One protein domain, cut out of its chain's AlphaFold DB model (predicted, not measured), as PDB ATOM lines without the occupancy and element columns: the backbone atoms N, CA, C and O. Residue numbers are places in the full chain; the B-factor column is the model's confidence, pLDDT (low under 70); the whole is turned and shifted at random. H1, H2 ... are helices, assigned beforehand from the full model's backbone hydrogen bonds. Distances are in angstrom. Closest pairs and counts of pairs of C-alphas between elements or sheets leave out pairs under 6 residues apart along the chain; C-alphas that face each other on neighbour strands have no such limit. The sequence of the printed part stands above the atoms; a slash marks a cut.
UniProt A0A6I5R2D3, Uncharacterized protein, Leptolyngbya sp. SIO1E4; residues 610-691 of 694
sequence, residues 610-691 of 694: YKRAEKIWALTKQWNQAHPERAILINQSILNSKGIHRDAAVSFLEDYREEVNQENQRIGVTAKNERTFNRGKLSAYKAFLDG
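AT A GLANCE: This is residues 610 to 691 of the 694 residues of an uncharacterized protein of Leptolyngbya sp. SIO1E4 (UniProt A0A6I5R2D3). Helices H1 and H4 run nearly alongside, the hairpin of H2 and H3 packs on H1's beginning, and H5 meets H1 elsewhere. 82 residues are printed, with five named helices and no named strand: all helix. The whole is compact, radius of gyration of the C-alphas 11.8 A, spanning 29 by 29 by 19 A.

HOW THE PARTS SIT: H1, residues 610 to 626, touches H3, residues 646 to 655, with residues 610 to 614 alone; C-alphas 610 and 648 are closest, 5.4 A. H2, residues 636 to 641, and H3 form a hairpin. H4, residues 657 to 666, is close to H1 but not clearly touching, a shallow tilt of 15 degrees. H5, residues 682 to 689, only just touches H1, with 3 pairs of C-alphas within 8 A. In each helix every O i to N i+4 pair is within hydrogen-bond range.

IN THESE COORDINATES: H1 spans 24.8 A from C-alpha 610 (107.389, 93.291, 57.751); H5 ends at C-alpha 689 (108.780, 87.800, 42.415).

THE WHOLE: The printed part has no cut, residues 667 to 681 form a long link, and no printed residue is under 70 in pLDDT.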
ATOM      1  N   TYR A 610     108.725  93.860  57.563       91.69
ATOM      2  CA  TYR A 610     107.389  93.291  57.751       91.69
ATOM      3  C   TYR A 610     106.456  93.558  56.552       91.69
ATOM      4  O   TYR A 610     105.934  92.626  55.949       91.69
ATOM      5  N   LYS A 611     106.344  94.817  56.100       91.38
ATOM      6  CA  LYS A 611     105.548  95.187  54.909       91.38
ATOM      7  C   LYS A 611     106.059  94.558  53.611       91.38
ATOM      8  O   LYS A 611     105.298  94.335  52.670       91.38
ATOM      9  N   ARG A 612     107.360  94.264  53.535       93.38
ATOM     10  CA  ARG A 612     107.935  93.510  52.411       93.38
ATOM     11  C   ARG A 612     107.539  92.028  52.468       93.38
ATOM     12  O   ARG A 612     107.262  91.465  51.413       93.38
ATOM     13  N   ALA A 613     107.425  91.430  53.657       95.94
ATOM     14  CA  ALA A 613     106.873  90.083  53.825       95.94
ATOM     15  C   ALA A 613     105.382  90.015  53.436       95.94
ATOM     16  O   ALA A 613     105.015  89.137  52.657       95.94
ATOM     17  N   GLU A 614     104.559  90.990  53.850       96.38
ATOM     18  CA  GLU A 614     103.154  91.125  53.410       96.38
ATOM     19  C   GLU A 614     103.036  91.182  51.874       96.38
ATOM     20  O   GLU A 614     102.221  90.473  51.277       96.38
ATOM     21  N   LYS A 615     103.886  91.983  51.208       95.88
ATOM     22  CA  LYS A 615     103.905  92.079  49.738       95.88
ATOM     23  C   LYS A 615     104.306  90.757  49.077       95.88
ATOM     24  O   LYS A 615     103.667  90.357  48.106       95.88
ATOM     25  N   ILE A 616     105.338  90.078  49.587       95.56
ATOM     26  CA  ILE A 616     105.746  88.758  49.075       95.56
ATOM     27  C   ILE A 616     104.596  87.760  49.241       95.56
ATOM     28  O   ILE A 616     104.288  87.050  48.292       95.56
ATOM     29  N   TRP A 617     103.915  87.754  50.390       97.38
ATOM     30  CA  TRP A 617     102.785  86.862  50.657       97.38
ATOM     31  C   TRP A 617     101.619  87.049  49.684       97.38
ATOM     32  O   TRP A 617     101.102  86.069  49.143       97.38
ATOM     33  N   ALA A 618     101.239  88.299  49.404       96.25
ATOM     34  CA  ALA A 618     100.216  88.604  48.405       96.25
ATOM     35  C   ALA A 618     100.594  88.055  47.013       96.25
ATOM     36  O   ALA A 618      99.763  87.433  46.349       96.25
ATOM     37  N   LEU A 619     101.862  88.205  46.614       96.00
ATOM     38  CA  LEU A 619     102.382  87.660  45.356       96.00
ATOM     39  C   LEU A 619     102.446  86.120  45.360       96.00
ATOM     40  O   LEU A 619     102.163  85.508  44.332       96.00
ATOM     41  N   THR A 620     102.738  85.464  46.492       96.56
ATOM     42  CA  THR A 620     102.649  83.993  46.609       96.56
ATOM     43  C   THR A 620     101.230  83.497  46.369       96.56
ATOM     44  O   THR A 620     101.043  82.543  45.617       96.56
ATOM     45  N   LYS A 621     100.224  84.154  46.967       96.69
ATOM     46  CA  LYS A 621      98.812  83.789  46.776       96.69
ATOM     47  C   LYS A 621      98.397  83.934  45.305       96.69
ATOM     48  O   LYS A 621      97.743  83.041  44.777       96.69
ATOM     49  N   GLN A 622      98.843  84.993  44.622       95.81
ATOM     50  CA  GLN A 622      98.609  85.175  43.184       95.81
ATOM     51  C   GLN A 622      99.292  84.082  42.339       95.81
ATOM     52  O   GLN A 622      98.645  83.479  41.483       95.81
ATOM     53  N   TRP A 623     100.567  83.775  42.607       95.94
ATOM     54  CA  TRP A 623     101.302  82.704  41.919       95.94
ATOM     55  C   TRP A 623     100.622  81.338  42.077       95.94
ATOM     56  O   TRP A 623     100.402  80.635  41.094       95.94
ATOM     57  N   ASN A 624     100.222  80.984  43.301       96.50
ATOM     58  CA  ASN A 624      99.562  79.712  43.610       96.50
ATOM     59  C   ASN A 624      98.168  79.572  42.976       96.50
ATOM     60  O   ASN A 624      97.660  78.457  42.867       96.50
ATOM     61  N   GLN A 625      97.528  80.680  42.595       95.75
ATOM     62  CA  GLN A 625      96.274  80.675  41.839       95.75
ATOM     63  C   GLN A 625      96.512  80.522  40.332       95.75
ATOM     64  O   GLN A 625      95.755  79.809  39.679       95.75
ATOM     65  N   ALA A 626      97.554  81.160  39.789       95.06
ATOM     66  CA  ALA A 626      97.890  81.100  38.365       95.06
ATOM     67  C   ALA A 626      98.576  79.783  37.948       95.06
ATOM     68  O   ALA A 626      98.342  79.303  36.842       95.06
ATOM     69  N   HIS A 627      99.384  79.192  38.835       95.81
ATOM     70  CA  HIS A 627     100.216  78.013  38.562       95.81
ATOM     71  C   HIS A 627      99.996  76.914  39.622       95.81
ATOM     72  O   HIS A 627     100.899  76.629  40.420       95.81
ATOM     73  N   PRO A 628      98.796  76.304  39.707       95.62
ATOM     74  CA  PRO A 628      98.468  75.319  40.745       95.62
ATOM     75  C   PRO A 628      99.416  74.104  40.751       95.62
ATOM     76  O   PRO A 628      99.754  73.578  41.811       95.62
ATOM     77  N   GLU A 629      99.920  73.687  39.589       94.19
ATOM     78  CA  GLU A 629     100.894  72.600  39.433       94.19
ATOM     79  C   GLU A 629     102.314  72.973  39.912       94.19
ATOM     80  O   GLU A 629     103.091  72.108  40.333       94.19
ATOM     81  N   ARG A 630     102.638  74.274  39.950       94.88
ATOM     82  CA  ARG A 630     103.914  74.834  40.438       94.88
ATOM     83  C   ARG A 630     103.739  75.674  41.706       94.88
ATOM     84  O   ARG A 630     104.612  76.481  42.033       94.88
ATOM     85  N   ALA A 631     102.661  75.429  42.454       96.75
ATOM     86  CA  ALA A 631     102.363  76.119  43.703       96.75
ATOM     87  C   ALA A 631     103.512  76.004  44.719       96.75
ATOM     88  O   ALA A 631     104.192  74.969  44.807       96.75
ATOM     89  N   ILE A 632     103.691  77.076  45.487       97.56
ATOM     90  CA  ILE A 632     104.784  77.322  46.423       97.56
ATOM     91  C   ILE A 632     104.230  77.460  47.843       97.56
ATOM     92  O   ILE A 632     103.383  78.307  48.132       97.56
ATOM     93  N   LEU A 633     104.776  76.644  48.739       97.00
ATOM     94  CA  LEU A 633     104.626  76.749  50.188       97.00
ATOM     95  C   LEU A 633     105.368  77.999  50.670       97.00
ATOM     96  O   LEU A 633     106.593  78.044  50.525       97.00
ATOM     97  N   ILE A 634     104.686  78.978  51.274       96.00
ATOM     98  CA  ILE A 634     105.385  80.091  51.934       96.00
ATOM     99  C   ILE A 634     105.979  79.606  53.260       96.00
ATOM    100  O   ILE A 634     105.313  78.957  54.064       96.00
ATOM    101  N   ASN A 635     107.253  79.909  53.492       94.44
ATOM    102  CA  ASN A 635     107.922  79.639  54.759       94.44
ATOM    103  C   ASN A 635     109.098  80.603  54.965       94.44
ATOM    104  O   ASN A 635     109.456  81.383  54.076       94.44
ATOM    105  N   GLN A 636     109.729  80.516  56.137       94.56
ATOM    106  CA  GLN A 636     110.832  81.394  56.530       94.56
ATOM    107  C   GLN A 636     111.999  81.371  55.527       94.56
ATOM    108  O   GLN A 636     112.626  82.398  55.290       94.56
ATOM    109  N   SER A 637     112.270  80.224  54.890       91.50
ATOM    110  CA  SER A 637     113.356  80.091  53.910       91.50
ATOM    111  C   SER A 637     113.120  80.956  52.667       91.50
ATOM    112  O   SER A 637     114.036  81.633  52.202       91.50
ATOM    113  N   ILE A 638     111.881  81.013  52.162       92.69
ATOM    114  CA  ILE A 638     111.532  81.865  51.015       92.69
ATOM    115  C   ILE A 638     111.612  83.349  51.370       92.69
ATOM    116  O   ILE A 638     112.243  84.097  50.621       92.69
ATOM    117  N   LEU A 639     111.049  83.756  52.513       94.81
ATOM    118  CA  LEU A 639     111.095  85.149  52.976       94.81
ATOM    119  C   LEU A 639     112.547  85.620  53.163       94.81
ATOM    120  O   LEU A 639     112.945  86.647  52.610       94.81
ATOM    121  N   ASN A 640     113.377  84.818  53.835       92.56
ATOM    122  CA  ASN A 640     114.805  85.098  53.987       92.56
ATOM    123  C   ASN A 640     115.517  85.170  52.620       92.56
ATOM    124  O   ASN A 640     116.349  86.049  52.404       92.56
ATOM    125  N   SER A 641     115.156  84.306  51.656       90.38
ATOM    126  CA  SER A 641     115.752  84.307  50.305       90.38
ATOM    127  C   SER A 641     115.435  85.549  49.459       90.38
ATOM    128  O   SER A 641     116.049  85.729  48.409       90.38
ATOM    129  N   LYS A 642     114.508  86.402  49.913       91.81
ATOM    130  CA  LYS A 642     114.170  87.709  49.325       91.81
ATOM    131  C   LYS A 642     114.540  88.886  50.248       91.81
ATOM    132  O   LYS A 642     114.008  89.985  50.110       91.81
ATOM    133  N   GLY A 643     115.471  88.676  51.186       90.12
ATOM    134  CA  GLY A 643     116.059  89.750  51.997       90.12
ATOM    135  C   GLY A 643     115.160  90.287  53.118       90.12
ATOM    136  O   GLY A 643     115.324  91.436  53.541       90.12
ATOM    137  N   ILE A 644     114.205  89.482  53.595       93.38
ATOM    138  CA  ILE A 644     113.475  89.757  54.840       93.38
ATOM    139  C   ILE A 644     114.344  89.310  56.022       93.38
ATOM    140  O   ILE A 644     114.907  88.216  55.997       93.38
ATOM    141  N   HIS A 645     114.477  90.156  57.051       92.31
ATOM    142  CA  HIS A 645     115.239  89.801  58.252       92.31
ATOM    143  C   HIS A 645     114.570  88.644  59.000       92.31
ATOM    144  O   HIS A 645     113.340  88.579  59.046       92.31
ATOM    145  N   ARG A 646     115.373  87.776  59.628       91.25
ATOM    146  CA  ARG A 646     114.900  86.547  60.283       91.25
ATOM    147  C   ARG A 646     113.735  86.809  61.232       91.25
ATOM    148  O   ARG A 646     112.732  86.111  61.132       91.25
ATOM    149  N   ASP A 647     113.855  87.812  62.097       89.06
ATOM    150  CA  ASP A 647     112.851  88.096  63.131       89.06
ATOM    151  C   ASP A 647     111.564  88.658  62.528       89.06
ATOM    152  O   ASP A 647     110.482  88.221  62.888       89.06
ATOM    153  N   ALA A 648     111.667  89.533  61.520       91.44
ATOM    154  CA  ALA A 648     110.500  90.027  60.791       91.44
ATOM    155  C   ALA A 648     109.785  88.904  60.019       91.44
ATOM    156  O   ALA A 648     108.561  88.918  59.919       91.44
ATOM    157  N   ALA A 649     110.532  87.922  59.500       95.00
ATOM    158  CA  ALA A 649     109.965  86.722  58.893       95.00
ATOM    159  C   ALA A 649     109.344  85.770  59.932       95.00
ATOM    160  O   ALA A 649     108.368  85.105  59.602       95.00
ATOM    161  N   VAL A 650     109.869  85.703  61.166       94.56
ATOM    162  CA  VAL A 650     109.216  84.983  62.276       94.56
ATOM    163  C   VAL A 650     107.919  85.687  62.645       94.56
ATOM    164  O   VAL A 650     106.876  85.081  62.447       94.56
ATOM    165  N   SER A 651     107.956  86.957  63.069       91.69
ATOM    166  CA  SER A 651     106.759  87.704  63.484       91.69
ATOM    167  C   SER A 651     105.662  87.662  62.419       91.69
ATOM    168  O   SER A 651     104.535  87.309  62.733       91.69
ATOM    169  N   PHE A 652     106.004  87.870  61.142       97.44
ATOM    170  CA  PHE A 652     105.046  87.727  60.042       97.44
ATOM    171  C   PHE A 652     104.404  86.324  59.974       97.44
ATOM    172  O   PHE A 652     103.198  86.207  59.788       97.44
ATOM    173  N   LEU A 653     105.183  85.245  60.126       95.75
ATOM    174  CA  LEU A 653     104.659  83.870  60.118       95.75
ATOM    175  C   LEU A 653     103.918  83.490  61.412       95.75
ATOM    176  O   LEU A 653     103.208  82.484  61.425       95.75
ATOM    177  N   GLU A 654     104.081  84.250  62.495       95.38
ATOM    178  CA  GLU A 654     103.276  84.116  63.712       95.38
ATOM    179  C   GLU A 654     101.947  84.867  63.576       95.38
ATOM    180  O   GLU A 654     100.898  84.254  63.770       95.38
ATOM    181  N   ASP A 655     101.985  86.124  63.134       95.12
ATOM    182  CA  ASP A 655     100.809  86.979  62.941       95.12
ATOM    183  C   ASP A 655      99.876  86.445  61.832       95.12
ATOM    184  O   ASP A 655      98.656  86.464  61.981       95.12
ATOM    185  N   TYR A 656     100.431  85.882  60.749       96.06
ATOM    186  CA  TYR A 656      99.673  85.267  59.644       96.06
ATOM    187  C   TYR A 656      99.586  83.731  59.719       96.06
ATOM    188  O   TYR A 656      99.257  83.081  58.721       96.06
ATOM    189  N   ARG A 657      99.870  83.121  60.880       95.69
ATOM    190  CA  ARG A 657      99.985  81.655  61.037       95.69
ATOM    191  C   ARG A 657      98.779  80.882  60.498       95.69
ATOM    192  O   ARG A 657      98.957  79.848  59.856       95.69
ATOM    193  N   GLU A 658      97.563  81.362  60.749       95.19
ATOM    194  CA  GLU A 658      96.335  80.682  60.319       95.19
ATOM    195  C   GLU A 658      96.121  80.765  58.801       95.19
ATOM    196  O   GLU A 658      95.934  79.727  58.166       95.19
ATOM    197  N   GLU A 659      96.231  81.958  58.202       96.12
ATOM    198  CA  GLU A 659      96.140  82.148  56.743       96.12
ATOM    199  C   GLU A 659      97.182  81.314  55.990       96.12
ATOM    200  O   GLU A 659      96.867  80.647  55.002       96.12
ATOM    201  N   VAL A 660      98.433  81.349  56.463       95.94
ATOM    202  CA  VAL A 660      99.549  80.609  55.865       95.94
ATOM    203  C   VAL A 660      99.272  79.108  55.908       95.94
ATOM    204  O   VAL A 660      99.408  78.432  54.890       95.94
ATOM    205  N   ASN A 661      98.815  78.582  57.047       94.31
ATOM    206  CA  ASN A 661      98.491  77.164  57.178       94.31
ATOM    207  C   ASN A 661      97.306  76.738  56.295       94.31
ATOM    208  O   ASN A 661      97.377  75.673  55.682       94.31
ATOM    209  N   GLN A 662      96.254  77.555  56.186       95.25
ATOM    210  CA  GLN A 662      95.094  77.261  55.334       95.25
ATOM    211  C   GLN A 662      95.469  77.215  53.844       95.25
ATOM    212  O   GLN A 662      95.122  76.261  53.150       95.25
ATOM    213  N   GLU A 663      96.229  78.195  53.353       95.62
ATOM    214  CA  GLU A 663      96.698  78.226  51.960       95.62
ATOM    215  C   GLU A 663      97.671  77.076  51.657       95.62
ATOM    216  O   GLU A 663      97.569  76.434  50.613       95.62
ATOM    217  N   ASN A 664      98.576  76.759  52.590       93.19
ATOM    218  CA  ASN A 664      99.490  75.627  52.455       93.19
ATOM    219  C   ASN A 664      98.720  74.294  52.364       93.19
ATOM    220  O   ASN A 664      99.030  73.458  51.515       93.19
ATOM    221  N   GLN A 665      97.672  74.107  53.174       94.19
ATOM    222  CA  GLN A 665      96.776  72.950  53.054       94.19
ATOM    223  C   GLN A 665      96.023  72.948  51.714       94.19
ATOM    224  O   GLN A 665      95.951  71.903  51.065       94.19
ATOM    225  N   ARG A 666      95.531  74.110  51.251       96.06
ATOM    226  CA  ARG A 666      94.817  74.267  49.967       96.06
ATOM    227  C   ARG A 666      95.653  73.812  48.768       96.06
ATOM    228  O   ARG A 666      95.109  73.191  47.860       96.06
ATOM    229  N   ILE A 667      96.960  74.083  48.770       95.88
ATOM    230  CA  ILE A 667      97.883  73.657  47.700       95.88
ATOM    231  C   ILE A 667      98.439  72.228  47.896       95.88
ATOM    232  O   ILE A 667      99.308  71.798  47.139       95.88
ATOM    233  N   GLY A 668      97.959  71.469  48.889       94.75
ATOM    234  CA  GLY A 668      98.359  70.074  49.116       94.75
ATOM    235  C   GLY A 668      99.666  69.887  49.900       94.75
ATOM    236  O   GLY A 668     100.311  68.835  49.789       94.75
ATOM    237  N   VAL A 669     100.081  70.877  50.697       95.00
ATOM    238  CA  VAL A 669     101.159  70.690  51.679       95.00
ATOM    239  C   VAL A 669     100.642  69.847  52.841       95.00
ATOM    240  O   VAL A 669      99.593  70.096  53.429       95.00
ATOM    241  N   THR A 670     101.436  68.849  53.203       93.44
ATOM    242  CA  THR A 670     101.249  67.965  54.351       93.44
ATOM    243  C   THR A 670     102.530  67.973  55.182       93.44
ATOM    244  O   THR A 670     103.623  68.174  54.647       93.44
ATOM    245  N   ALA A 671     102.442  67.630  56.468       89.44
ATOM    246  CA  ALA A 671     103.621  67.517  57.336       89.44
ATOM    247  C   ALA A 671     104.709  66.548  56.806       89.44
ATOM    248  O   ALA A 671     105.865  66.623  57.218       89.44
ATOM    249  N   LYS A 672     104.365  65.634  55.880       87.31
ATOM    250  CA  LYS A 672     105.310  64.685  55.265       87.31
ATOM    251  C   LYS A 672     106.083  65.260  54.072       87.31
ATOM    252  O   LYS A 672     107.206  64.824  53.838       87.31
ATOM    253  N   ASN A 673     105.506  66.195  53.310       92.62
ATOM    254  CA  ASN A 673     106.131  66.769  52.107       92.62
ATOM    255  C   ASN A 673     106.540  68.245  52.258       92.62
ATOM    256  O   ASN A 673     107.257  68.740  51.398       92.62
ATOM    257  N   GLU A 674     106.177  68.932  53.346       90.50
ATOM    258  CA  GLU A 674     106.499  70.346  53.610       90.50
ATOM    259  C   GLU A 674     107.962  70.720  53.292       90.50
ATOM    260  O   GLU A 674     108.231  71.639  52.519       90.50
ATOM    261  N   ARG A 675     108.932  69.944  53.798       87.56
ATOM    262  CA  ARG A 675     110.372  70.200  53.588       87.56
ATOM    263  C   ARG A 675     110.832  70.067  52.132       87.56
ATOM    264  O   ARG A 675     111.879  70.606  51.778       87.56
ATOM    265  N   THR A 676     110.099  69.335  51.297       92.12
ATOM    266  CA  THR A 676     110.452  69.049  49.896       92.12
ATOM    267  C   THR A 676     109.494  69.678  48.885       92.12
ATOM    268  O   THR A 676     109.808  69.677  47.700       92.12
ATOM    269  N   PHE A 677     108.378  70.266  49.326       95.19
ATOM    270  CA  PHE A 677     107.279  70.737  48.474       95.19
ATOM    271  C   PHE A 677     107.708  71.760  47.407       95.19
ATOM    272  O   PHE A 677     107.218  71.738  46.278       95.19
ATOM    273  N   ASN A 678     108.670  72.619  47.754       95.81
ATOM    274  CA  ASN A 678     109.209  73.664  46.879       95.81
ATOM    275  C   ASN A 678     110.375  73.184  45.983       95.81
ATOM    276  O   ASN A 678     110.889  73.951  45.163       95.81
ATOM    277  N   ARG A 679     110.835  71.931  46.126       92.88
ATOM    278  CA  ARG A 679     111.991  71.406  45.380       92.88
ATOM    279  C   ARG A 679     111.677  71.374  43.880       92.88
ATOM    280  O   ARG A 679     110.695  70.780  43.461       92.88
ATOM    281  N   GLY A 680     112.522  72.023  43.078       91.31
ATOM    282  CA  GLY A 680     112.356  72.122  41.620       91.31
ATOM    283  C   GLY A 680     111.387  73.209  41.130       91.31
ATOM    284  O   GLY A 680     111.367  73.484  39.937       91.31
ATOM    285  N   LYS A 681     110.633  73.873  42.020       93.06
ATOM    286  CA  LYS A 681     109.647  74.911  41.646       93.06
ATOM    287  C   LYS A 681     110.152  76.355  41.810       93.06
ATOM    288  O   LYS A 681     109.624  77.274  41.196       93.06
ATOM    289  N   LEU A 682     111.183  76.562  42.636       92.19
ATOM    290  CA  LEU A 682     111.612  77.894  43.090       92.19
ATOM    291  C   LEU A 682     112.234  78.812  42.025       92.19
ATOM    292  O   LEU A 682     112.306  80.009  42.279       92.19
ATOM    293  N   SER A 683     112.733  78.307  40.893       91.00
ATOM    294  CA  SER A 683     113.413  79.144  39.887       91.00
ATOM    295  C   SER A 683     112.449  80.133  39.230       91.00
ATOM    296  O   SER A 683     112.645  81.340  39.336       91.00
ATOM    297  N   ALA A 684     111.371  79.617  38.642       90.94
ATOM    298  CA  ALA A 684     110.306  80.404  38.027       90.94
ATOM    299  C   ALA A 684     109.631  81.362  39.013       90.94
ATOM    300  O   ALA A 684     109.538  82.561  38.765       90.94
ATOM    301  N   TYR A 685     109.261  80.858  40.192       95.00
ATOM    302  CA  TYR A 685     108.652  81.688  41.227       95.00
ATOM    303  C   TYR A 685     109.562  82.843  41.682       95.00
ATOM    304  O   TYR A 685     109.086  83.940  41.979       95.00
ATOM    305  N   LYS A 686     110.887  82.634  41.727       92.56
ATOM    306  CA  LYS A 686     111.827  83.716  42.043       92.56
ATOM    307  C   LYS A 686     111.855  84.785  40.954       92.56
ATOM    308  O   LYS A 686     111.827  85.949  41.341       92.56
ATOM    309  N   ALA A 687     111.858  84.398  39.676       91.50
ATOM    310  CA  ALA A 687     111.794  85.320  38.540       91.50
ATOM    311  C   ALA A 687     110.506  86.166  38.574       91.50
ATOM    312  O   ALA A 687     110.583  87.393  38.557       91.50
ATOM    313  N   PHE A 688     109.353  85.522  38.792       94.50
ATOM    314  CA  PHE A 688     108.062  86.195  38.980       94.50
ATOM    315  C   PHE A 688     108.088  87.227  40.121       94.50
ATOM    316  O   PHE A 688     107.666  88.369  39.939       94.50
ATOM    317  N   LEU A 689     108.634  86.865  41.291       92.00
ATOM    318  CA  LEU A 689     108.780  87.800  42.415       92.00
ATOM    319  C   LEU A 689     109.718  88.983  42.118       92.00
ATOM    320  O   LEU A 689     109.563  90.033  42.739       92.00
ATOM    321  N   ASP A 690     110.679  88.815  41.208       89.38
ATOM    322  CA  ASP A 690     111.602  89.870  40.768       89.38
ATOM    323  C   ASP A 690     111.043  90.683  39.580       89.38
ATOM    324  O   ASP A 690     111.735  91.543  39.037       89.38
ATOM    325  N   GLY A 691     109.785  90.446  39.185       87.56
ATOM    326  CA  GLY A 691     109.118  91.153  38.088       87.56
ATOM    327  C   GLY A 691     109.578  90.727  36.691       87.56
ATOM    328  O   GLY A 691     109.229  91.382  35.711       87.56
TER     329      GLY A 691